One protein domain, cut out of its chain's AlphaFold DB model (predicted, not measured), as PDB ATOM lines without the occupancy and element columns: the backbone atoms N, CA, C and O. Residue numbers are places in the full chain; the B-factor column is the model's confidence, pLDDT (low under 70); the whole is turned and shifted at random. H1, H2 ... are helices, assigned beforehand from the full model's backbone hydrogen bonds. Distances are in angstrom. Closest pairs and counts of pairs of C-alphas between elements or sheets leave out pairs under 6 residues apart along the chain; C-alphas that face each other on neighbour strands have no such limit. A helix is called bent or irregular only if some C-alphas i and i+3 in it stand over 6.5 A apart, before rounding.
ATOM      1  N   LYS A   2      12.119 -27.964-108.287       58.75
ATOM      2  CA  LYS A   2      11.611 -28.639-107.069       58.75
ATOM      3  C   LYS A   2      12.637 -29.464-106.263       58.75
ATOM      4  O   LYS A   2      12.646 -29.387-105.040       58.75
ATOM      5  N   ASP A   3      13.540 -30.204-106.913       66.75
ATOM      6  CA  ASP A   3      14.545 -31.018-106.195       66.75
ATOM      7  C   ASP A   3      15.654 -30.202-105.517       66.75
ATOM      8  O   ASP A   3      16.192 -30.621-104.492       66.75
ATOM      9  N   LYS A   4      16.001 -29.027-106.062       67.12
ATOM     10  CA  LYS A   4      16.981 -28.132-105.428       67.12
ATOM     11  C   LYS A   4      16.384 -27.491-104.178       67.12
ATOM     12  O   LYS A   4      17.051 -27.467-103.154       67.12
ATOM     13  N   GLU A   5      15.132 -27.044-104.238       71.12
ATOM     14  CA  GLU A   5      14.421 -26.479-103.082       71.12
ATOM     15  C   GLU A   5      14.243 -27.507-101.960       71.12
ATOM     16  O   GLU A   5      14.494 -27.198-100.797       71.12
ATOM     17  N   LYS A   6      13.914 -28.760-102.302       77.56
ATOM     18  CA  LYS A   6      13.803 -29.848-101.322       77.56
ATOM     19  C   LYS A   6      15.144 -30.154-100.644       77.56
ATOM     20  O   LYS A   6      15.185 -30.326 -99.430       77.56
ATOM     21  N   LYS A   7      16.253 -30.161-101.398       75.88
ATOM     22  CA  LYS A   7      17.613 -30.312-100.843       75.88
ATOM     23  C   LYS A   7      18.000 -29.149 -99.925       75.88
ATOM     24  O   LYS A   7      18.522 -29.393 -98.843       75.88
ATOM     25  N   TRP A   8      17.712 -27.909-100.318       80.00
ATOM     26  CA  TRP A   8      17.992 -26.729 -99.493       80.00
ATOM     27  C   TRP A   8      17.169 -26.700 -98.205       80.00
ATOM     28  O   TRP A   8      17.711 -26.387 -97.150       80.00
ATOM     29  N   SER A   9      15.899 -27.099 -98.266       75.25
ATOM     30  CA  SER A   9      15.039 -27.240 -97.086       75.25
ATOM     31  C   SER A   9      15.579 -28.284 -96.099       75.25
ATOM     32  O   SER A   9      15.635 -28.025 -94.898       75.25
ATOM     33  N   ILE A  10      16.054 -29.433 -96.594       81.94
ATOM     34  CA  ILE A  10      16.684 -30.469 -95.761       81.94
ATOM     35  C   ILE A  10      17.956 -29.942 -95.091       81.94
ATOM     36  O   ILE A  10      18.125 -30.134 -93.890       81.94
ATOM     37  N   ILE A  11      18.827 -29.260 -95.842       79.81
ATOM     38  CA  ILE A  11      20.072 -28.684 -95.311       79.81
ATOM     39  C   ILE A  11      19.766 -27.636 -94.238       79.81
ATOM     40  O   ILE A  11      20.334 -27.707 -93.154       79.81
ATOM     41  N   ALA A  12      18.830 -26.719 -94.497       75.62
ATOM     42  CA  ALA A  12      18.433 -25.691 -93.540       75.62
ATOM     43  C   ALA A  12      17.895 -26.298 -92.232       75.62
ATOM     44  O   ALA A  12      18.310 -25.892 -91.148       75.62
ATOM     45  N   ASN A  13      17.037 -27.320 -92.321       77.75
ATOM     46  CA  ASN A  13      16.518 -28.022 -91.144       77.75
ATOM     47  C   ASN A  13      17.630 -28.746 -90.364       77.75
ATOM     48  O   ASN A  13      17.645 -28.707 -89.137       77.75
ATOM     49  N   LEU A  14      18.586 -29.366 -91.062       82.88
ATOM     50  CA  LEU A  14      19.764 -29.988 -90.450       82.88
ATOM     51  C   LEU A  14      20.638 -28.966 -89.718       82.88
ATOM     52  O   LEU A  14      21.063 -29.225 -88.595       82.88
ATOM     53  N   THR A  15      20.870 -27.796 -90.315       75.69
ATOM     54  CA  THR A  15      21.622 -26.710 -89.677       75.69
ATOM     55  C   THR A  15      20.939 -26.242 -88.394       75.69
ATOM     56  O   THR A  15      21.609 -26.121 -87.374       75.69
ATOM     57  N   VAL A  16      19.613 -26.065 -88.404       76.75
ATOM     58  CA  VAL A  16      18.850 -25.684 -87.203       76.75
ATOM     59  C   VAL A  16      18.985 -26.733 -86.096       76.75
ATOM     60  O   VAL A  16      19.223 -26.378 -84.942       76.75
ATOM     61  N   ILE A  17      18.890 -28.023 -86.431       81.00
ATOM     62  CA  ILE A  17      19.057 -29.114 -85.458       81.00
ATOM     63  C   ILE A  17      20.469 -29.104 -84.861       81.00
ATOM     64  O   ILE A  17      20.619 -29.203 -83.644       81.00
ATOM     65  N   ILE A  18      21.501 -28.942 -85.690       81.75
ATOM     66  CA  ILE A  18      22.892 -28.866 -85.228       81.75
ATOM     67  C   ILE A  18      23.082 -27.659 -84.300       81.75
ATOM     68  O   ILE A  18      23.668 -27.805 -83.230       81.75
ATOM     69  N   SER A  19      22.538 -26.489 -84.648       70.00
ATOM     70  CA  SER A  19      22.591 -25.302 -83.789       70.00
ATOM     71  C   SER A  19      21.913 -25.527 -82.434       70.00
ATOM     72  O   SER A  19      22.454 -25.115 -81.412       70.00
ATOM     73  N   LEU A  20      20.771 -26.222 -82.394       66.75
ATOM     74  CA  LEU A  20      20.100 -26.569 -81.136       66.75
ATOM     75  C   LEU A  20      20.940 -27.519 -80.275       66.75
ATOM     76  O   LEU A  20      21.028 -27.321 -79.065       66.75
ATOM     77  N   ILE A  21      21.592 -28.513 -80.885       80.19
ATOM     78  CA  ILE A  21      22.505 -29.425 -80.177       80.19
ATOM     79  C   ILE A  21      23.670 -28.642 -79.561       80.19
ATOM     80  O   ILE A  21      23.995 -28.863 -78.396       80.19
ATOM     81  N   PHE A  22      24.252 -27.696 -80.303       77.25
ATOM     82  CA  PHE A  22      25.307 -26.820 -79.787       77.25
ATOM     83  C   PHE A  22      24.835 -25.982 -78.597       77.25
ATOM     84  O   PHE A  22      25.513 -25.949 -77.577       77.25
ATOM     85  N   VAL A  23      23.656 -25.359 -78.678       72.44
ATOM     86  CA  VAL A  23      23.100 -24.573 -77.561       72.44
ATOM     87  C   VAL A  23      22.872 -25.446 -76.324       72.44
ATOM     88  O   VAL A  23      23.209 -25.037 -75.216       72.44
ATOM     89  N   ILE A  24      22.338 -26.659 -76.489       72.12
ATOM     90  CA  ILE A  24      22.140 -27.603 -75.378       72.12
ATOM     91  C   ILE A  24      23.485 -28.004 -74.756       72.12
ATOM     92  O   ILE A  24      23.598 -28.079 -73.532       72.12
ATOM     93  N   TYR A  25      24.502 -28.248 -75.583       74.25
ATOM     94  CA  TYR A  25      25.845 -28.594 -75.124       74.25
ATOM     95  C   TYR A  25      26.499 -27.448 -74.336       74.25
ATOM     96  O   TYR A  25      26.965 -27.666 -73.220       74.25
ATOM     97  N   GLU A  26      26.440 -26.222 -74.855       63.69
ATOM     98  CA  GLU A  26      26.927 -25.014 -74.175       63.69
ATOM     99  C   GLU A  26      26.194 -24.763 -72.852       63.69
ATOM    100  O   GLU A  26      26.811 -24.446 -71.837       63.69
ATOM    101  N   LEU A  27      24.871 -24.949 -72.814       60.66
ATOM    102  CA  LEU A  27      24.096 -24.834 -71.575       60.66
ATOM    103  C   LEU A  27      24.535 -25.862 -70.528       60.66
ATOM    104  O   LEU A  27      24.603 -25.536 -69.343       60.66
ATOM    105  N   ARG A  28      24.853 -27.088 -70.953       66.81
ATOM    106  CA  ARG A  28      25.343 -28.136 -70.057       66.81
ATOM    107  C   ARG A  28      26.732 -27.813 -69.510       66.81
ATOM    108  O   ARG A  28      26.919 -27.921 -68.304       66.81
ATOM    109  N   LEU A  29      27.665 -27.377 -70.358       62.06
ATOM    110  CA  LEU A  29      29.002 -26.967 -69.918       62.06
ATOM    111  C   LEU A  29      28.940 -25.787 -68.946       62.06
ATOM    112  O   LEU A  29      29.574 -25.816 -67.895       62.06
ATOM    113  N   ASN A  30      28.115 -24.782 -69.250       60.66
ATOM    114  CA  ASN A  30      27.902 -23.643 -68.360       60.66
ATOM    115  C   ASN A  30      27.285 -24.068 -67.020       60.66
ATOM    116  O   ASN A  30      27.636 -23.524 -65.975       60.66
ATOM    117  N   HIS A  31      26.382 -25.052 -67.030       63.50
ATOM    118  CA  HIS A  31      25.817 -25.603 -65.804       63.50
ATOM    119  C   HIS A  31      26.866 -26.351 -64.970       63.50
ATOM    120  O   HIS A  31      26.955 -26.121 -63.766       63.50
ATOM    121  N   GLU A  32      27.678 -27.205 -65.596       68.81
ATOM    122  CA  GLU A  32      28.753 -27.953 -64.930       68.81
ATOM    123  C   GLU A  32      29.804 -27.001 -64.329       68.81
ATOM    124  O   GLU A  32      30.125 -27.119 -63.145       68.81
ATOM    125  N   ALA A  33      30.233 -25.981 -65.080       65.31
ATOM    126  CA  ALA A  33      31.147 -24.943 -64.601       65.31
ATOM    127  C   ALA A  33      30.571 -24.138 -63.423       65.31
ATOM    128  O   ALA A  33      31.286 -23.812 -62.476       65.31
ATOM    129  N   LEU A  34      29.268 -23.840 -63.436       66.50
ATOM    130  CA  LEU A  34      28.603 -23.151 -62.329       66.50
ATOM    131  C   LEU A  34      28.513 -24.031 -61.071       66.50
ATOM    132  O   LEU A  34      28.674 -23.533 -59.957       66.50
ATOM    133  N   VAL A  35      28.288 -25.338 -61.227       71.44
ATOM    134  CA  VAL A  35      28.311 -26.299 -60.112       71.44
ATOM    135  C   VAL A  35      29.715 -26.407 -59.512       71.44
ATOM    136  O   VAL A  35      29.849 -26.385 -58.287       71.44
ATOM    137  N   GLU A  36      30.750 -26.478 -60.346       69.00
ATOM    138  CA  GLU A  36      32.146 -26.530 -59.905       69.00
ATOM    139  C   GLU A  36      32.573 -25.239 -59.195       69.00
ATOM    140  O   GLU A  36      33.093 -25.299 -58.080       69.00
ATOM    141  N   ALA A  37      32.268 -24.070 -59.765       65.44
ATOM    142  CA  ALA A  37      32.545 -22.779 -59.136       65.44
ATOM    143  C   ALA A  37      31.862 -22.652 -57.762       65.44
ATOM    144  O   ALA A  37      32.475 -22.210 -56.789       65.44
ATOM    145  N   ASN A  38      30.613 -23.115 -57.650       68.62
ATOM    146  CA  ASN A  38      29.902 -23.171 -56.376       68.62
ATOM    147  C   ASN A  38      30.566 -24.137 -55.381       68.62
ATOM    148  O   ASN A  38      30.595 -23.853 -54.185       68.62
ATOM    149  N   LEU A  39      31.093 -25.279 -55.834       71.69
ATOM    150  CA  LEU A  39      31.818 -26.221 -54.979       71.69
ATOM    151  C   LEU A  39      33.119 -25.603 -54.448       71.69
ATOM    152  O   LEU A  39      33.367 -25.672 -53.244       71.69
ATOM    153  N   ILE A  40      33.902 -24.961 -55.318       74.00
ATOM    154  CA  ILE A  40      35.156 -24.286 -54.957       74.00
ATOM    155  C   ILE A  40      34.882 -23.171 -53.948       74.00
ATOM    156  O   ILE A  40      35.442 -23.196 -52.852       74.00
ATOM    157  N   GLY A  41      33.931 -22.275 -54.238       68.94
ATOM    158  CA  GLY A  41      33.553 -21.209 -53.307       68.94
ATOM    159  C   GLY A  41      33.055 -21.756 -51.966       68.94
ATOM    160  O   GLY A  41      33.276 -21.158 -50.908       68.94
ATOM    161  N   ARG A  42      32.441 -22.951 -51.963       68.50
ATOM    162  CA  ARG A  42      32.073 -23.608 -50.709       68.50
ATOM    163  C   ARG A  42      33.261 -24.146 -49.925       68.50
ATOM    164  O   ARG A  42      33.247 -24.058 -48.697       68.50
ATOM    165  N   MET A  43      34.241 -24.719 -50.611       71.81
ATOM    166  CA  MET A  43      35.468 -25.208 -49.994       71.81
ATOM    167  C   MET A  43      36.287 -24.054 -49.416       71.81
ATOM    168  O   MET A  43      36.738 -24.164 -48.280       71.81
ATOM    169  N   GLU A  44      36.408 -22.937 -50.132       73.94
ATOM    170  CA  GLU A  44      37.125 -21.741 -49.669       73.94
ATOM    171  C   GLU A  44      36.485 -21.136 -48.420       73.94
ATOM    172  O   GLU A  44      37.161 -20.982 -47.404       73.94
ATOM    173  N   SER A  45      35.171 -20.889 -48.430       69.88
ATOM    174  CA  SER A  45      34.460 -20.391 -47.242       69.88
ATOM    175  C   SER A  45      34.572 -21.356 -46.055       69.88
ATOM    176  O   SER A  45      34.826 -20.937 -44.923       69.88
ATOM    177  N   SER A  46      34.458 -22.666 -46.301       69.56
ATOM    178  CA  SER A  46      34.656 -23.672 -45.254       69.56
ATOM    179  C   SER A  46      36.085 -23.657 -44.709       69.56
ATOM    180  O   SER A  46      36.275 -23.838 -43.507       69.56
ATOM    181  N   ASN A  47      37.085 -23.441 -45.566       72.62
ATOM    182  CA  ASN A  47      38.483 -23.344 -45.169       72.62
ATOM    183  C   ASN A  47      38.742 -22.068 -44.353       72.62
ATOM    184  O   ASN A  47      39.360 -22.136 -43.296       72.62
ATOM    185  N   HIS A  48      38.193 -20.920 -44.763       72.25
ATOM    186  CA  HIS A  48      38.270 -19.674 -43.995       72.25
ATOM    187  C   HIS A  48      37.607 -19.799 -42.621       72.25
ATOM    188  O   HIS A  48      38.210 -19.427 -41.613       72.25
ATOM    189  N   ALA A  49      36.411 -20.391 -42.555       70.00
ATOM    190  CA  ALA A  49      35.729 -20.657 -41.291       70.00
ATOM    191  C   ALA A  49      36.519 -21.638 -40.404       70.00
ATOM    192  O   ALA A  49      36.567 -21.462 -39.185       70.00
ATOM    193  N   TYR A  50      37.172 -22.646 -40.993       70.69
ATOM    194  CA  TYR A  50      38.042 -23.581 -40.277       70.69
ATOM    195  C   TYR A  50      39.291 -22.891 -39.711       70.69
ATOM    196  O   TYR A  50      39.599 -23.053 -38.525       70.69
ATOM    197  N   THR A  51      39.981 -22.079 -40.516       71.69
ATOM    198  CA  THR A  51      41.157 -21.311 -40.086       71.69
ATOM    199  C   THR A  51      40.794 -20.336 -38.974       71.69
ATOM    200  O   THR A  51      41.440 -20.334 -37.926       71.69
ATOM    201  N   GLY A  52      39.717 -19.566 -39.142       72.38
ATOM    202  CA  GLY A  52      39.257 -18.645 -38.109       72.38
ATOM    203  C   GLY A  52      38.774 -19.361 -36.841       72.38
ATOM    204  O   GLY A  52      38.975 -18.862 -35.736       72.38
ATOM    205  N   SER A  53      38.200 -20.565 -36.950       75.94
ATOM    206  CA  SER A  53      37.819 -21.375 -35.779       75.94
ATOM    207  C   SER A  53      39.034 -21.945 -35.048       75.94
ATOM    208  O   SER A  53      39.039 -22.022 -33.820       75.94
ATOM    209  N   SER A  54      40.077 -22.318 -35.789       72.38
ATOM    210  CA  SER A  54      41.348 -22.783 -35.226       72.38
ATOM    211  C   SER A  54      42.076 -21.650 -34.503       72.38
ATOM    212  O   SER A  54      42.526 -21.841 -33.376       72.38
ATOM    213  N   LEU A  55      42.099 -20.451 -35.096       76.56
ATOM    214  CA  LEU A  55      42.626 -19.247 -34.456       76.56
ATOM    215  C   LEU A  55      41.849 -18.910 -33.180       76.56
ATOM    216  O   LEU A  55      42.451 -18.704 -32.132       76.56
ATOM    217  N   MET A  56      40.512 -18.919 -33.242       83.25
ATOM    218  CA  MET A  56      39.672 -18.698 -32.063       83.25
ATOM    219  C   MET A  56      39.992 -19.700 -30.953       83.25
ATOM    220  O   MET A  56      40.144 -19.308 -29.799       83.25
ATOM    221  N   ARG A  57      40.117 -20.988 -31.295       75.75
ATOM    222  CA  ARG A  57      40.483 -22.028 -30.331       75.75
ATOM    223  C   ARG A  57      41.830 -21.725 -29.682       75.75
ATOM    224  O   ARG A  57      41.925 -21.839 -28.466       75.75
ATOM    225  N   GLN A  58      42.838 -21.345 -30.464       76.44
ATOM    226  CA  GLN A  58      44.157 -21.028 -29.926       76.44
ATOM    227  C   GLN A  58      44.098 -19.817 -28.989       76.44
ATOM    228  O   GLN A  58      44.555 -19.913 -27.860       76.44
ATOM    229  N   MET A  59      43.406 -18.740 -29.379       80.81
ATOM    230  CA  MET A  59      43.220 -17.572 -28.508       80.81
ATOM    231  C   MET A  59      42.497 -17.920 -27.202       80.81
ATOM    232  O   MET A  59      42.837 -17.375 -26.156       80.81
ATOM    233  N   VAL A  60      41.516 -18.830 -27.237       81.25
ATOM    234  CA  VAL A  60      40.847 -19.337 -26.027       81.25
ATOM    235  C   VAL A  60      41.808 -20.127 -25.144       81.25
ATOM    236  O   VAL A  60      41.733 -19.995 -23.928       81.25
ATOM    237  N   ILE A  61      42.685 -20.949 -25.724       83.06
ATOM    238  CA  ILE A  61      43.689 -21.714 -24.972       83.06
ATOM    239  C   ILE A  61      44.690 -20.761 -24.315       83.06
ATOM    240  O   ILE A  61      44.903 -20.846 -23.108       83.06
ATOM    241  N   ASP A  62      45.230 -19.821 -25.088       83.94
ATOM    242  CA  ASP A  62      46.236 -18.861 -24.625       83.94
ATOM    243  C   ASP A  62      45.672 -17.919 -23.550       83.94
ATOM    244  O   ASP A  62      46.396 -17.464 -22.671       83.94
ATOM    245  N   ASN A  63      44.357 -17.670 -23.577       89.50
ATOM    246  CA  ASN A  63      43.657 -16.771 -22.657       89.50
ATOM    247  C   ASN A  63      42.581 -17.494 -21.832       89.50
ATOM    248  O   ASN A  63      41.521 -16.930 -21.536       89.50
ATOM    249  N   ALA A  64      42.830 -18.754 -21.463       86.94
ATOM    250  CA  ALA A  64      41.826 -19.623 -20.848       86.94
ATOM    251  C   ALA A  64      41.220 -19.043 -19.562       86.94
ATOM    252  O   ALA A  64      40.024 -19.204 -19.314       86.94
ATOM    253  N   GLU A  65      42.012 -18.348 -18.744       90.94
ATOM    254  CA  GLU A  65      41.521 -17.713 -17.519       90.94
ATOM    255  C   GLU A  65      40.524 -16.588 -17.815       90.94
ATOM    256  O   GLU A  65      39.423 -16.576 -17.258       90.94
ATOM    257  N   VAL A  66      40.871 -15.694 -18.745       91.88
ATOM    258  CA  VAL A  66      40.012 -14.589 -19.194       91.88
ATOM    259  C   VAL A  66      38.727 -15.131 -19.808       91.88
ATOM    260  O   VAL A  66      37.627 -14.704 -19.451       91.88
ATOM    261  N   TRP A  67      38.850 -16.129 -20.687       89.62
ATOM    262  CA  TRP A  67      37.705 -16.756 -21.336       89.62
ATOM    263  C   TRP A  67      36.769 -17.432 -20.328       89.62
ATOM    264  O   TRP A  67      35.549 -17.262 -20.396       89.62
ATOM    265  N   ASN A  68      37.321 -18.141 -19.341       89.19
ATOM    266  CA  ASN A  68      36.542 -18.767 -18.275       89.19
ATOM    267  C   ASN A  68      35.846 -17.742 -17.373       89.19
ATOM    268  O   ASN A  68      34.682 -17.945 -17.018       89.19
ATOM    269  N   LYS A  69      36.517 -16.640 -17.007       90.62
ATOM    270  CA  LYS A  69      35.894 -15.534 -16.261       90.62
ATOM    271  C   LYS A  69      34.723 -14.946 -17.046       90.62
ATOM    272  O   LYS A  69      33.619 -14.845 -16.507       90.62
ATOM    273  N   ALA A  70      34.935 -14.659 -18.330       89.69
ATOM    274  CA  ALA A  70      33.911 -14.133 -19.223       89.69
ATOM    275  C   ALA A  70      32.708 -15.079 -19.358       89.69
ATOM    276  O   ALA A  70      31.560 -14.642 -19.277       89.69
ATOM    277  N   CYS A  71      32.946 -16.387 -19.504       86.38
ATOM    278  CA  CYS A  71      31.881 -17.391 -19.596       86.38
ATOM    279  C   CYS A  71      31.057 -17.498 -18.306       86.38
ATOM    280  O   CYS A  71      29.870 -17.804 -18.366       86.38
ATOM    281  N   LYS A  72      31.669 -17.219 -17.150       89.56
ATOM    282  CA  LYS A  72      31.001 -17.164 -15.840       89.56
ATOM    283  C   LYS A  72      30.334 -15.811 -15.554       89.56
ATOM    284  O   LYS A  72      29.695 -15.677 -14.516       89.56
ATOM    285  N   GLY A  73      30.479 -14.820 -16.439       85.06
ATOM    286  CA  GLY A  73      29.967 -13.463 -16.230       85.06
ATOM    287  C   GLY A  73      30.678 -12.705 -15.105       85.06
ATOM    288  O   GLY A  73      30.099 -11.790 -14.523       85.06
ATOM    289  N   LEU A  74      31.907 -13.104 -14.767       90.62
ATOM    290  CA  LEU A  74      32.714 -12.418 -13.763       90.62
ATOM    291  C   LEU A  74      33.240 -11.087 -14.322       90.62
ATOM    292  O   LEU A  74      33.460 -10.985 -15.533       90.62
ATOM    293  N   PRO A  75      33.452 -10.073 -13.465       90.94
ATOM    294  CA  PRO A  75      34.026  -8.806 -13.894       90.94
ATOM    295  C   PRO A  75      35.417  -9.025 -14.496       90.94
ATOM    296  O   PRO A  75      36.218  -9.797 -13.969       90.94
ATOM    297  N   LEU A  76      35.666  -8.334 -15.605       92.00
ATOM    298  CA  LEU A  76      36.929  -8.338 -16.332       92.00
ATOM    299  C   LEU A  76      37.603  -6.976 -16.164       92.00
ATOM    300  O   LEU A  76      36.916  -5.952 -16.106       92.00
ATOM    301  N   THR A  77      38.932  -6.951 -16.135       95.12
ATOM    302  CA  THR A  77      39.691  -5.707 -16.317       95.12
ATOM    303  C   THR A  77      39.500  -5.154 -17.736       95.12
ATOM    304  O   THR A  77      38.863  -5.770 -18.601       95.12
ATOM    305  N   GLU A  78      40.039  -3.963 -17.996       91.56
ATOM    306  CA  GLU A  78      39.999  -3.358 -19.331       91.56
ATOM    307  C   GLU A  78      40.757  -4.208 -20.365       91.56
ATOM    308  O   GLU A  78      40.233  -4.492 -21.442       91.56
ATOM    309  N   GLU A  79      41.939  -4.706 -20.004       90.06
ATOM    310  CA  GLU A  79      42.746  -5.601 -20.840       90.06
ATOM    311  C   GLU A  79      42.036  -6.939 -21.097       90.06
ATOM    312  O   GLU A  79      41.867  -7.363 -22.242       90.06
ATOM    313  N   GLU A  80      41.506  -7.568 -20.045       90.38
ATOM    314  CA  GLU A  80      40.739  -8.813 -20.150       90.38
ATOM    315  C   GLU A  80      39.481  -8.640 -21.022       90.38
ATOM    316  O   GLU A  80      39.075  -9.545 -21.758       90.38
ATOM    317  N   THR A  81      38.870  -7.455 -20.982       88.50
ATOM    318  CA  THR A  81      37.744  -7.093 -21.844       88.50
ATOM    319  C   THR A  81      38.147  -7.042 -23.314       88.50
ATOM    320  O   THR A  81      37.393  -7.541 -24.152       88.50
ATOM    321  N   LEU A  82      39.319  -6.493 -23.641       85.62
ATOM    322  CA  LEU A  82      39.832  -6.464 -25.013       85.62
ATOM    323  C   LEU A  82      40.107  -7.876 -25.537       85.62
ATOM    324  O   LEU A  82      39.658  -8.214 -26.635       85.62
ATOM    325  N   ILE A  83      40.754  -8.717 -24.730       83.00
ATOM    326  CA  ILE A  83      41.038 -10.120 -25.060       83.00
ATOM    327  C   ILE A  83      39.736 -10.888 -25.319       83.00
ATOM    328  O   ILE A  83      39.563 -11.515 -26.367       83.00
ATOM    329  N   ARG A  84      38.765 -10.797 -24.401       90.25
ATOM    330  CA  ARG A  84      37.443 -11.414 -24.580       90.25
ATOM    331  C   ARG A  84      36.760 -10.910 -25.847       90.25
ATOM    332  O   ARG A  84      36.182 -11.712 -26.584       90.25
ATOM    333  N   LYS A  85      36.834  -9.602 -26.115       84.38
ATOM    334  CA  LYS A  85      36.220  -8.990 -27.294       84.38
ATOM    335  C   LYS A  85      36.836  -9.529 -28.582       84.38
ATOM    336  O   LYS A  85      36.075  -9.928 -29.457       84.38
ATOM    337  N   MET A  86      38.162  -9.651 -28.681       80.44
ATOM    338  CA  MET A  86      38.810 -10.295 -29.833       80.44
ATOM    339  C   MET A  86      38.270 -11.701 -30.087       80.44
ATOM    340  O   MET A  86      37.830 -12.000 -31.196       80.44
ATOM    341  N   ILE A  87      38.254 -12.545 -29.049       79.94
ATOM    342  CA  ILE A  87      37.789 -13.932 -29.165       79.94
ATOM    343  C   ILE A  87      36.327 -13.971 -29.631       79.94
ATOM    344  O   ILE A  87      35.973 -14.753 -30.516       79.94
ATOM    345  N   SER A  88      35.479 -13.101 -29.073       82.00
ATOM    346  CA  SER A  88      34.066 -13.019 -29.452       82.00
ATOM    347  C   SER A  88      33.863 -12.561 -30.900       82.00
ATOM    348  O   SER A  88      33.046 -13.135 -31.616       82.00
ATOM    349  N   ILE A  89      34.638 -11.581 -31.375       78.56
ATOM    350  CA  ILE A  89      34.521 -11.061 -32.739       78.56
ATOM    351  C   ILE A  89      34.968 -12.123 -33.743       78.56
ATOM    352  O   ILE A  89      34.298 -12.301 -34.758       78.56
ATOM    353  N   THR A  90      36.021 -12.892 -33.457       76.12
ATOM    354  CA  THR A  90      36.427 -14.008 -34.326       76.12
ATOM    355  C   THR A  90      35.319 -15.055 -34.463       76.12
ATOM    356  O   THR A  90      35.106 -15.586 -35.552       76.12
ATOM    357  N   TRP A  91      34.539 -15.307 -33.406       82.38
ATOM    358  CA  TRP A  91      33.368 -16.183 -33.495       82.38
ATOM    359  C   TRP A  91      32.308 -15.650 -34.475       82.38
ATOM    360  O   TRP A  91      31.802 -16.409 -35.312       82.38
ATOM    361  N   TYR A  92      31.998 -14.349 -34.401       76.25
ATOM    362  CA  TYR A  92      31.051 -13.691 -35.310       76.25
ATOM    363  C   TYR A  92      31.571 -13.651 -36.749       76.25
ATOM    364  O   TYR A  92      30.807 -13.912 -37.677       76.25
ATOM    365  N   PHE A  93      32.867 -13.397 -36.935       74.38
ATOM    366  CA  PHE A  93      33.530 -13.414 -38.236       74.38
ATOM    367  C   PHE A  93      33.384 -14.779 -38.922       74.38
ATOM    368  O   PHE A  93      32.949 -14.852 -40.071       74.38
ATOM    369  N   ASN A  94      33.639 -15.872 -38.193       76.50
ATOM    370  CA  ASN A  94      33.485 -17.232 -38.719       76.50
ATOM    371  C   ASN A  94      32.042 -17.524 -39.154       76.50
ATOM    372  O   ASN A  94      31.817 -18.143 -40.191       76.50
ATOM    373  N   HIS A  95      31.049 -17.056 -38.391       74.19
ATOM    374  CA  HIS A  95      29.642 -17.209 -38.768       74.19
ATOM    375  C   HIS A  95      29.261 -16.332 -39.969       74.19
ATOM    376  O   HIS A  95      28.480 -16.770 -40.816       74.19
ATOM    377  N   GLY A  96      29.841 -15.132 -40.080       72.31
ATOM    378  CA  GLY A  96      29.676 -14.240 -41.228       72.31
ATOM    379  C   GLY A  96      30.183 -14.861 -42.534       72.31
ATOM    380  O   GLY A  96      29.470 -14.821 -43.534       72.31
ATOM    381  N   GLN A  97      31.342 -15.525 -42.502       70.75
ATOM    382  CA  GLN A  97      31.917 -16.257 -43.644       70.75
ATOM    383  C   GLN A  97      30.977 -17.346 -44.184       70.75
ATOM    384  O   GLN A  97      30.781 -17.483 -45.393       70.75
ATOM    385  N   MET A  98      30.346 -18.111 -43.286       72.00
ATOM    386  CA  MET A  98      29.388 -19.152 -43.678       72.00
ATOM    387  C   MET A  98      28.074 -18.574 -44.222       72.00
ATOM    388  O   MET A  98      27.384 -19.228 -45.006       72.00
ATOM    389  N   TYR A  99      27.688 -17.382 -43.764       73.06
ATOM    390  CA  TYR A  99      26.515 -16.670 -44.264       73.06
ATOM    391  C   TYR A  99      26.753 -16.120 -45.674       73.06
ATOM    392  O   TYR A  99      25.928 -16.340 -46.556       73.06
ATOM    393  N   GLU A 100      27.882 -15.454 -45.906       68.12
ATOM    394  CA  GLU A 100      28.219 -14.851 -47.200       68.12
ATOM    395  C   GLU A 100      28.260 -15.896 -48.321       68.12
ATOM    396  O   GLU A 100      27.652 -15.715 -49.377       68.12
ATOM    397  N   GLN A 101      28.861 -17.053 -48.048       73.62
ATOM    398  CA  GLN A 101      28.804 -18.219 -48.927       73.62
ATOM    399  C   GLN A 101      27.363 -18.595 -49.306       73.62
ATOM    400  O   GLN A 101      27.075 -18.852 -50.472       73.62
ATOM    401  N   ALA A 102      26.439 -18.622 -48.340       70.56
ATOM    402  CA  ALA A 102      25.041 -18.959 -48.594       70.56
ATOM    403  C   ALA A 102      24.335 -17.914 -49.478       70.56
ATOM    404  O   ALA A 102      23.520 -18.282 -50.327       70.56
ATOM    405  N   VAL A 103      24.686 -16.632 -49.318       67.69
ATOM    406  CA  VAL A 103      24.196 -15.528 -50.157       67.69
ATOM    407  C   VAL A 103      24.713 -15.646 -51.589       67.69
ATOM    408  O   VAL A 103      23.916 -15.557 -52.523       67.69
ATOM    409  N   HIS A 104      26.007 -15.916 -51.786       68.31
ATOM    410  CA  HIS A 104      26.577 -16.118 -53.125       68.31
ATOM    411  C   HIS A 104      25.919 -17.280 -53.876       68.31
ATOM    412  O   HIS A 104      25.669 -17.178 -55.076       68.31
ATOM    413  N   LEU A 105      25.564 -18.349 -53.159       68.50
ATOM    414  CA  LEU A 105      24.855 -19.506 -53.712       68.50
ATOM    415  C   LEU A 105      23.359 -19.257 -53.960       68.50
ATOM    416  O   LEU A 105      22.693 -20.120 -54.531       68.50
ATOM    417  N   LYS A 106      22.817 -18.109 -53.525       68.44
ATOM    418  CA  LYS A 106      21.378 -17.790 -53.543       68.44
ATOM    419  C   LYS A 106      20.518 -18.869 -52.859       68.44
ATOM    420  O   LYS A 106      19.377 -19.109 -53.254       68.44
ATOM    421  N   ASP A 107      21.058 -19.530 -51.831       69.69
ATOM    422  CA  ASP A 107      20.362 -20.589 -51.092       69.69
ATOM    423  C   ASP A 107      19.621 -20.004 -49.881       69.69
ATOM    424  O   ASP A 107      20.128 -19.952 -48.760       69.69
ATOM    425  N   GLU A 108      18.377 -19.586 -50.109       68.69
ATOM    426  CA  GLU A 108      17.485 -19.006 -49.094       68.69
ATOM    427  C   GLU A 108      17.289 -19.889 -47.851       68.69
ATOM    428  O   GLU A 108      17.098 -19.387 -46.738       68.69
ATOM    429  N   ARG A 109      17.329 -21.221 -48.000       68.69
ATOM    430  CA  ARG A 109      17.189 -22.136 -46.856       68.69
ATOM    431  C   ARG A 109      18.453 -22.115 -46.010       68.69
ATOM    432  O   ARG A 109      18.367 -22.058 -44.780       68.69
ATOM    433  N   LEU A 110      19.612 -22.139 -46.662       68.75
ATOM    434  CA  LEU A 110      20.901 -22.067 -45.991       68.75
ATOM    435  C   LEU A 110      21.093 -20.706 -45.313       68.75
ATOM    436  O   LEU A 110      21.470 -20.676 -44.145       68.75
ATOM    437  N   ILE A 111      20.734 -19.607 -45.979       68.25
ATOM    438  CA  ILE A 111      20.755 -18.244 -45.428       68.25
ATOM    439  C   ILE A 111      19.961 -18.171 -44.116       68.25
ATOM    440  O   ILE A 111      20.510 -17.805 -43.073       68.25
ATOM    441  N   LYS A 112      18.689 -18.599 -44.129       66.38
ATOM    442  CA  LYS A 112      17.833 -18.615 -42.927       66.38
ATOM    443  C   LYS A 112      18.426 -19.473 -41.811       66.38
ATOM    444  O   LYS A 112      18.418 -19.074 -40.647       66.38
ATOM    445  N   SER A 113      18.975 -20.636 -42.161       69.00
ATOM    446  CA  SER A 113      19.643 -21.518 -41.203       69.00
ATOM    447  C   SER A 113      20.841 -20.830 -40.536       69.00
ATOM    448  O   SER A 113      20.946 -20.863 -39.309       69.00
ATOM    449  N   ARG A 114      21.699 -20.147 -41.309       72.44
ATOM    450  CA  ARG A 114      22.892 -19.450 -40.798       72.44
ATOM    451  C   ARG A 114      22.548 -18.272 -39.889       72.44
ATOM    452  O   ARG A 114      23.169 -18.154 -38.840       72.44
ATOM    453  N   ILE A 115      21.525 -17.479 -40.219       69.31
ATOM    454  CA  ILE A 115      21.052 -16.381 -39.354       69.31
ATOM    455  C   ILE A 115      20.504 -16.925 -38.026       69.31
ATOM    456  O   ILE A 115      20.807 -16.397 -36.957       69.31
ATOM    457  N   SER A 116      19.743 -18.023 -38.072       68.44
ATOM    458  CA  SER A 116      19.099 -18.586 -36.877       68.44
ATOM    459  C   SER A 116      20.074 -19.172 -35.846       68.44
ATOM    460  O   SER A 116      19.677 -19.465 -34.716       68.44
ATOM    461  N   GLN A 117      21.322 -19.457 -36.229       72.12
ATOM    462  CA  GLN A 117      22.287 -20.104 -35.337       72.12
ATOM    463  C   GLN A 117      22.799 -19.135 -34.263       72.12
ATOM    464  O   GLN A 117      22.609 -19.441 -33.082       72.12
ATOM    465  N   PRO A 118      23.343 -17.950 -34.602       75.12
ATOM    466  CA  PRO A 118      23.713 -16.956 -33.602       75.12
ATOM    467  C   PRO A 118      22.561 -16.523 -32.708       75.12
ATOM    468  O   PRO A 118      22.736 -16.457 -31.497       75.12
ATOM    469  N   GLU A 119      21.357 -16.336 -33.247       75.06
ATOM    470  CA  GLU A 119      20.202 -15.956 -32.423       75.06
ATOM    471  C   GLU A 119      19.866 -16.982 -31.330       75.06
ATOM    472  O   GLU A 119      19.381 -16.603 -30.264       75.06
ATOM    473  N   ARG A 120      20.159 -18.268 -31.561       77.12
ATOM    474  CA  ARG A 120      19.961 -19.345 -30.579       77.12
ATOM    475  C   ARG A 120      21.145 -19.525 -29.634       77.12
ATOM    476  O   ARG A 120      20.944 -19.813 -28.459       77.12
ATOM    477  N   ILE A 121      22.367 -19.389 -30.146       78.12
ATOM    478  CA  ILE A 121      23.602 -19.696 -29.411       78.12
ATOM    479  C   ILE A 121      24.044 -18.511 -28.554       78.12
ATOM    480  O   ILE A 121      24.425 -18.675 -27.402       78.12
ATOM    481  N   VAL A 122      23.976 -17.291 -29.071       84.31
ATOM    482  CA  VAL A 122      24.503 -16.116 -28.375       84.31
ATOM    483  C   VAL A 122      23.861 -15.896 -26.993       84.31
ATOM    484  O   VAL A 122      24.604 -15.663 -26.040       84.31
ATOM    485  N   PRO A 123      22.532 -16.038 -26.796       83.19
ATOM    486  CA  PRO A 123      21.917 -15.818 -25.485       83.19
ATOM    487  C   PRO A 123      22.418 -16.739 -24.364       83.19
ATOM    488  O   PRO A 123      22.329 -16.347 -23.199       83.19
ATOM    489  N   ILE A 124      22.925 -17.931 -24.705       82.19
ATOM    490  CA  ILE A 124      23.378 -18.955 -23.749       82.19
ATOM    491  C   ILE A 124      24.885 -18.895 -23.453       82.19
ATOM    492  O   ILE A 124      25.335 -19.559 -22.525       82.19
ATOM    493  N   PHE A 125      25.662 -18.087 -24.187       80.69
ATOM    494  CA  PHE A 125      27.108 -17.938 -23.987       80.69
ATOM    495  C   PHE A 125      27.461 -16.511 -23.542       80.69
ATOM    496  O   PHE A 125      27.639 -15.642 -24.396       80.69
ATOM    497  N   PRO A 126      27.618 -16.246 -22.227       83.44
ATOM    498  CA  PRO A 126      27.853 -14.897 -21.700       83.44
ATOM    499  C   PRO A 126      29.042 -14.164 -22.336       83.44
ATOM    500  O   PRO A 126      28.919 -12.987 -22.674       83.44
ATOM    501  N   ALA A 127      30.147 -14.874 -22.582       79.75
ATOM    502  CA  ALA A 127      31.354 -14.317 -23.197       79.75
ATOM    503  C   ALA A 127      31.137 -13.802 -24.632       79.75
ATOM    504  O   ALA A 127      31.802 -12.862 -25.045       79.75
ATOM    505  N   ILE A 128      30.202 -14.403 -25.376       83.81
ATOM    506  CA  ILE A 128      29.835 -13.997 -26.743       83.81
ATOM    507  C   ILE A 128      28.690 -12.977 -26.716       83.81
ATOM    508  O   ILE A 128      28.682 -12.006 -27.473       83.81
ATOM    509  N   LYS A 129      27.723 -13.182 -25.812       84.94
ATOM    510  CA  LYS A 129      26.547 -12.328 -25.609       84.94
ATOM    511  C   LYS A 129      26.909 -10.882 -25.310       84.94
ATOM    512  O   LYS A 129      26.169  -9.994 -25.726       84.94
ATOM    513  N   ALA A 130      28.009 -10.666 -24.591       82.25
ATOM    514  CA  ALA A 130      28.463  -9.345 -24.174       82.25
ATOM    515  C   ALA A 130      28.606  -8.359 -25.345       82.25
ATOM    516  O   ALA A 130      28.324  -7.181 -25.171       82.25
ATOM    517  N   ASP A 131      28.979  -8.848 -26.530       81.62
ATOM    518  CA  ASP A 131      29.187  -8.027 -27.728       81.62
ATOM    519  C   ASP A 131      28.011  -8.128 -28.723       81.62
ATOM    520  O   ASP A 131      28.023  -7.517 -29.789       81.62
ATOM    521  N   TRP A 132      26.955  -8.882 -28.396       82.69
ATOM    522  CA  TRP A 132      25.858  -9.134 -29.332       82.69
ATOM    523  C   TRP A 132      25.078  -7.879 -29.697       82.69
ATOM    524  O   TRP A 132      24.718  -7.720 -30.854       82.69
ATOM    525  N   SER A 133      24.804  -6.984 -28.745       80.06
ATOM    526  CA  SER A 133      24.080  -5.735 -29.030       80.06
ATOM    527  C   SER A 133      24.776  -4.895 -30.096       80.06
ATOM    528  O   SER A 133      24.108  -4.309 -30.944       80.06
ATOM    529  N   ASP A 134      26.105  -4.900 -30.062       72.31
ATOM    530  CA  ASP A 134      26.953  -4.073 -30.911       72.31
ATOM    531  C   ASP A 134      27.077  -4.684 -32.311       72.31
ATOM    532  O   ASP A 134      27.114  -3.969 -33.306       72.31
ATOM    533  N   VAL A 135      27.090  -6.019 -32.394       70.19
ATOM    534  CA  VAL A 135      27.349  -6.755 -33.640       70.19
ATOM    535  C   VAL A 135      26.056  -7.210 -34.328       70.19
ATOM    536  O   VAL A 135      26.031  -7.382 -35.543       70.19
ATOM    537  N   LYS A 136      24.945  -7.376 -33.595       71.69
ATOM    538  CA  LYS A 136      23.682  -7.947 -34.103       71.69
ATOM    539  C   LYS A 136      23.138  -7.198 -35.310       71.69
ATOM    540  O   LYS A 136      22.731  -7.832 -36.281       71.69
ATOM    541  N   ALA A 137      23.093  -5.868 -35.249       67.75
ATOM    542  CA  ALA A 137      22.546  -5.066 -36.338       67.75
ATOM    543  C   ALA A 137      23.377  -5.229 -37.619       67.75
ATOM    544  O   ALA A 137      22.810  -5.424 -38.691       67.75
ATOM    545  N   GLU A 138      24.707  -5.221 -37.513       63.59
ATOM    546  CA  GLU A 138      25.608  -5.427 -38.654       63.59
ATOM    547  C   GLU A 138      25.579  -6.867 -39.171       63.59
ATOM    548  O   GLU A 138      25.465  -7.078 -40.378       63.59
ATOM    549  N   PHE A 139      25.563  -7.850 -38.272       62.66
ATOM    550  CA  PHE A 139      25.450  -9.266 -38.613       62.66
ATOM    551  C   PHE A 139      24.156  -9.571 -39.383       62.66
ATOM    552  O   PHE A 139      24.188 -10.267 -40.394       62.66
ATOM    553  N   ILE A 140      23.019  -9.023 -38.935       59.22
ATOM    554  CA  ILE A 140      21.702  -9.250 -39.551       59.22
ATOM    555  C   ILE A 140      21.524  -8.439 -40.843       59.22
ATOM    556  O   ILE A 140      20.891  -8.928 -41.776       59.22
ATOM    557  N   SER A 141      22.044  -7.208 -40.912       54.59
ATOM    558  CA  SER A 141      21.785  -6.307 -42.049       54.59
ATOM    559  C   SER A 141      22.772  -6.437 -43.209       54.59
ATOM    560  O   SER A 141      22.384  -6.184 -44.347       54.59
ATOM    561  N   LYS A 142      24.037  -6.786 -42.943       52.28
ATOM    562  CA  LYS A 142      25.126  -6.689 -43.931       52.28
ATOM    563  C   LYS A 142      25.969  -7.961 -44.066       52.28
ATOM    564  O   LYS A 142      26.749  -8.060 -45.013       52.28
ATOM    565  N   GLY A 143      25.840  -8.931 -43.158       56.22
ATOM    566  CA  GLY A 143      26.673 -10.135 -43.181       56.22
ATOM    567  C   GLY A 143      28.174  -9.817 -43.067       56.22
ATOM    568  O   GLY A 143      28.572  -8.961 -42.280       56.22
ATOM    569  N   TYR A 144      29.014 -10.503 -43.850       43.75
ATOM    570  CA  TYR A 144      30.482 -10.399 -43.812       43.75
ATOM    571  C   TYR A 144      31.037  -8.986 -44.046       43.75
ATOM    572  O   TYR A 144      31.911  -8.548 -43.297       43.75
ATOM    573  N   ALA A 145      30.513  -8.245 -45.027       45.47
ATOM    574  CA  ALA A 145      31.090  -6.969 -45.463       45.47
ATOM    575  C   ALA A 145      31.141  -5.896 -44.358       45.47
ATOM    576  O   ALA A 145      31.978  -5.001 -44.405       45.47
ATOM    577  N   ALA A 146      30.275  -5.992 -43.345       47.84
ATOM    578  CA  ALA A 146      30.292  -5.084 -42.200       47.84
ATOM    579  C   ALA A 146      31.215  -5.520 -41.065       47.84
ATOM    580  O   ALA A 146      31.576  -4.694 -40.242       47.84
ATOM    581  N   LEU A 147      31.591  -6.799 -41.008       47.00
ATOM    582  CA  LEU A 147      32.425  -7.346 -39.937       47.00
ATOM    583  C   LEU A 147      33.919  -7.220 -40.246       47.00
ATOM    584  O   LEU A 147      34.720  -7.214 -39.316       47.00
ATOM    585  N   VAL A 148      34.293  -7.085 -41.524       47.19
ATOM    586  CA  VAL A 148      35.691  -6.924 -41.962       47.19
ATOM    587  C   VAL A 148      36.313  -5.659 -41.378       47.19
ATOM    588  O   VAL A 148      37.376  -5.726 -40.772       47.19
ATOM    589  N   GLU A 149      35.651  -4.511 -41.500       48.56
ATOM    590  CA  GLU A 149      36.229  -3.228 -41.089       48.56
ATOM    591  C   GLU A 149      36.422  -3.115 -39.557       48.56
ATOM    592  O   GLU A 149      37.524  -2.756 -39.126       48.56
ATOM    593  N   PRO A 150      35.452  -3.493 -38.695       48.78
ATOM    594  CA  PRO A 150      35.664  -3.577 -37.250       48.78
ATOM    595  C   PRO A 150      36.720  -4.615 -36.852       48.78
ATOM    596  O   PRO A 150      37.510  -4.349 -35.944       48.78
ATOM    597  N   TYR A 151      36.760  -5.771 -37.528       49.28
ATOM    598  CA  TYR A 151      37.743  -6.830 -37.276       49.28
ATOM    599  C   TYR A 151      39.167  -6.372 -37.604       49.28
ATOM    600  O   TYR A 151      40.050  -6.431 -36.747       49.28
ATOM    601  N   GLU A 152      39.391  -5.829 -38.801       49.00
ATOM    602  CA  GLU A 152      40.684  -5.283 -39.213       49.00
ATOM    603  C   GLU A 152      41.112  -4.108 -38.333       49.00
ATOM    604  O   GLU A 152      42.286  -3.986 -37.986       49.00
ATOM    605  N   LYS A 153      40.174  -3.244 -37.933       57.00
ATOM    606  CA  LYS A 153      40.459  -2.121 -37.034       57.00
ATOM    607  C   LYS A 153      40.879  -2.600 -35.644       57.00
ATOM    608  O   LYS A 153      41.807  -2.029 -35.073       57.00
ATOM    609  N   ALA A 154      40.229  -3.634 -35.110       48.41
ATOM    610  CA  ALA A 154      40.596  -4.236 -33.830       48.41
ATOM    611  C   ALA A 154      41.983  -4.898 -33.894       48.41
ATOM    612  O   ALA A 154      42.815  -4.638 -33.026       48.41
ATOM    613  N   PHE A 155      42.266  -5.660 -34.955       49.69
ATOM    614  CA  PHE A 155      43.569  -6.299 -35.172       49.69
ATOM    615  C   PHE A 155      44.707  -5.285 -35.331       49.69
ATOM    616  O   PHE A 155      45.710  -5.374 -34.629       49.69
ATOM    617  N   ARG A 156      44.529  -4.250 -36.165       58.59
ATOM    618  CA  ARG A 156      45.527  -3.174 -36.320       58.59
ATOM    619  C   ARG A 156      45.799  -2.447 -35.005       58.59
ATOM    620  O   ARG A 156      46.917  -2.000 -34.767       58.59
ATOM    621  N   LYS A 157      44.780  -2.295 -34.153       58.94
ATOM    622  CA  LYS A 157      44.950  -1.670 -32.838       58.94
ATOM    623  C   LYS A 157      45.824  -2.539 -31.929       58.94
ATOM    624  O   LYS A 157      46.699  -1.989 -31.270       58.94
ATOM    625  N   LEU A 158      45.652  -3.862 -31.944       49.72
ATOM    626  CA  LEU A 158      46.522  -4.784 -31.207       49.72
ATOM    627  C   LEU A 158      47.958  -4.799 -31.726       49.72
ATOM    628  O   LEU A 158      48.879  -4.649 -30.931       49.72
ATOM    629  N   ASP A 159      48.155  -4.889 -33.041       51.88
ATOM    630  CA  ASP A 159      49.498  -4.877 -33.637       51.88
ATOM    631  C   ASP A 159      50.272  -3.600 -33.283       51.88
ATOM    632  O   ASP A 159      51.481  -3.631 -33.050       51.88
ATOM    633  N   ASN A 160      49.573  -2.465 -33.208       57.03
ATOM    634  CA  ASN A 160      50.169  -1.194 -32.807       57.03
ATOM    635  C   ASN A 160      50.432  -1.101 -31.299       57.03
ATOM    636  O   ASN A 160      51.364  -0.408 -30.897       57.03
ATOM    637  N   THR A 161      49.645  -1.795 -30.475       50.38
ATOM    638  CA  THR A 161      49.851  -1.840 -29.020       50.38
ATOM    639  C   THR A 161      51.085  -2.694 -28.701       50.38
ATOM    640  O   THR A 161      51.998  -2.213 -28.035       50.38
ATOM    641  N   ASN A 162      51.215  -3.867 -29.330       47.31
ATOM    642  CA  ASN A 162      52.373  -4.756 -29.168       47.31
ATOM    643  C   ASN A 162      53.687  -4.127 -29.674       47.31
ATOM    644  O   ASN A 162      54.725  -4.248 -29.030       47.31
ATOM    645  N   LYS A 163      53.653  -3.370 -30.782       50.78
ATOM    646  CA  LYS A 163      54.831  -2.626 -31.277       50.78
ATOM    647  C   LYS A 163      55.258  -1.467 -30.378       50.78
ATOM    648  O   LYS A 163      56.417  -1.065 -30.422       50.78
ATOM    649  N   SER A 164      54.331  -0.894 -29.610       47.59
ATOM    650  CA  SER A 164      54.643   0.196 -28.679       47.59
ATOM    651  C   SER A 164      55.277  -0.297 -27.375       47.59
ATOM    652  O   SER A 164      56.025   0.446 -26.745       47.59
ATOM    653  N   GLU A 165      55.046  -1.560 -27.012       49.12
ATOM    654  CA  GLU A 165      55.638  -2.197 -25.830       49.12
ATOM    655  C   GLU A 165      57.029  -2.794 -26.106       49.12
ATOM    656  O   GLU A 165      57.863  -2.841 -25.204       49.12
ATOM    657  N   GLU A 166      57.341  -3.150 -27.358       46.69
ATOM    658  CA  GLU A 166      58.675  -3.633 -27.758       46.69
ATOM    659  C   GLU A 166      59.752  -2.536 -27.857       46.69
ATOM    660  O   GLU A 166      60.918  -2.853 -28.096       46.69
TER     661      GLU A 166
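AT A GLANCE: This is residues 2 to 166 of the 171 residues of an uncharacterized protein of marine metagenome (UniProt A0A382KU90). A compact head of helices has one very long helix, H1, running out of it as an arm, with residues 2 to 34 sticking out and making the length. In the head, H3 is the core: residues 41 to 60 of H1 pack along it, H4 folds back beside it, and H7 packs on it with residues 144 to 154 before residues 159 to 166 stick out as a second, shorter arm. The printed part has 165 residues with seven named helices, H1 to H7 in order, and no named strand: all helix. It is extended, with a radius of gyration of the C-alphas of 26.3 A, spanning 98 by 38 by 24 A.

HOW THE PARTS SIT: H1, residues 2 to 62, touches the hub H3, residues 78 to 104, with residues 41 to 60 alone, opposite ways at a shallow tilt of 13 degrees; the closest C-alphas are those of Ala 49 and Asn 94, 4.8 A. H2, residues 64 to 71, touches H3 about perpendicular, at 74 degrees, closest at C-alphas Val 66 and Glu 80, 5.9 A. H3 and H4, residues 108 to 124, form a hairpin at 18 degrees, closest at C-alphas Ala 102 and Ile 111, 5.4 A. H5, residues 126 to 129, touches H3, closest at C-alphas Ser 88 and Ile 128, 5.1 A. H3, H4 and H6, residues 132 to 142, form an up and down bundle, each running against the one before. H7, residues 144 to 165, touches H3 with residues 144 to 154 alone, closest at C-alphas Gly 96 and Tyr 144, 4.7 A. Every O i to N i+4 pair is within hydrogen-bond range in H1 and H2, against 22 of 23 in H3, 9 of 13 in H4, 5 of 7 in H6 and 16 of 18 in H7; H5 is too short for one.

IN THESE COORDINATES: H1 begins at C-alpha 2 (11.611, -28.639, -107.069) and is 90.0 A long; H3 is 38.5 A, H4 26.0 A. H7, 32.0 A, ends at C-alpha 165 (55.638, -2.197, -25.830). H6 is irregular: C-alphas 134 and 137 are 7.1 A apart.

THE WHOLE: The printed part has no cut and no long link. Mean pLDDT of the printed part is 72.0; residues 137 to 166 are among those under 70.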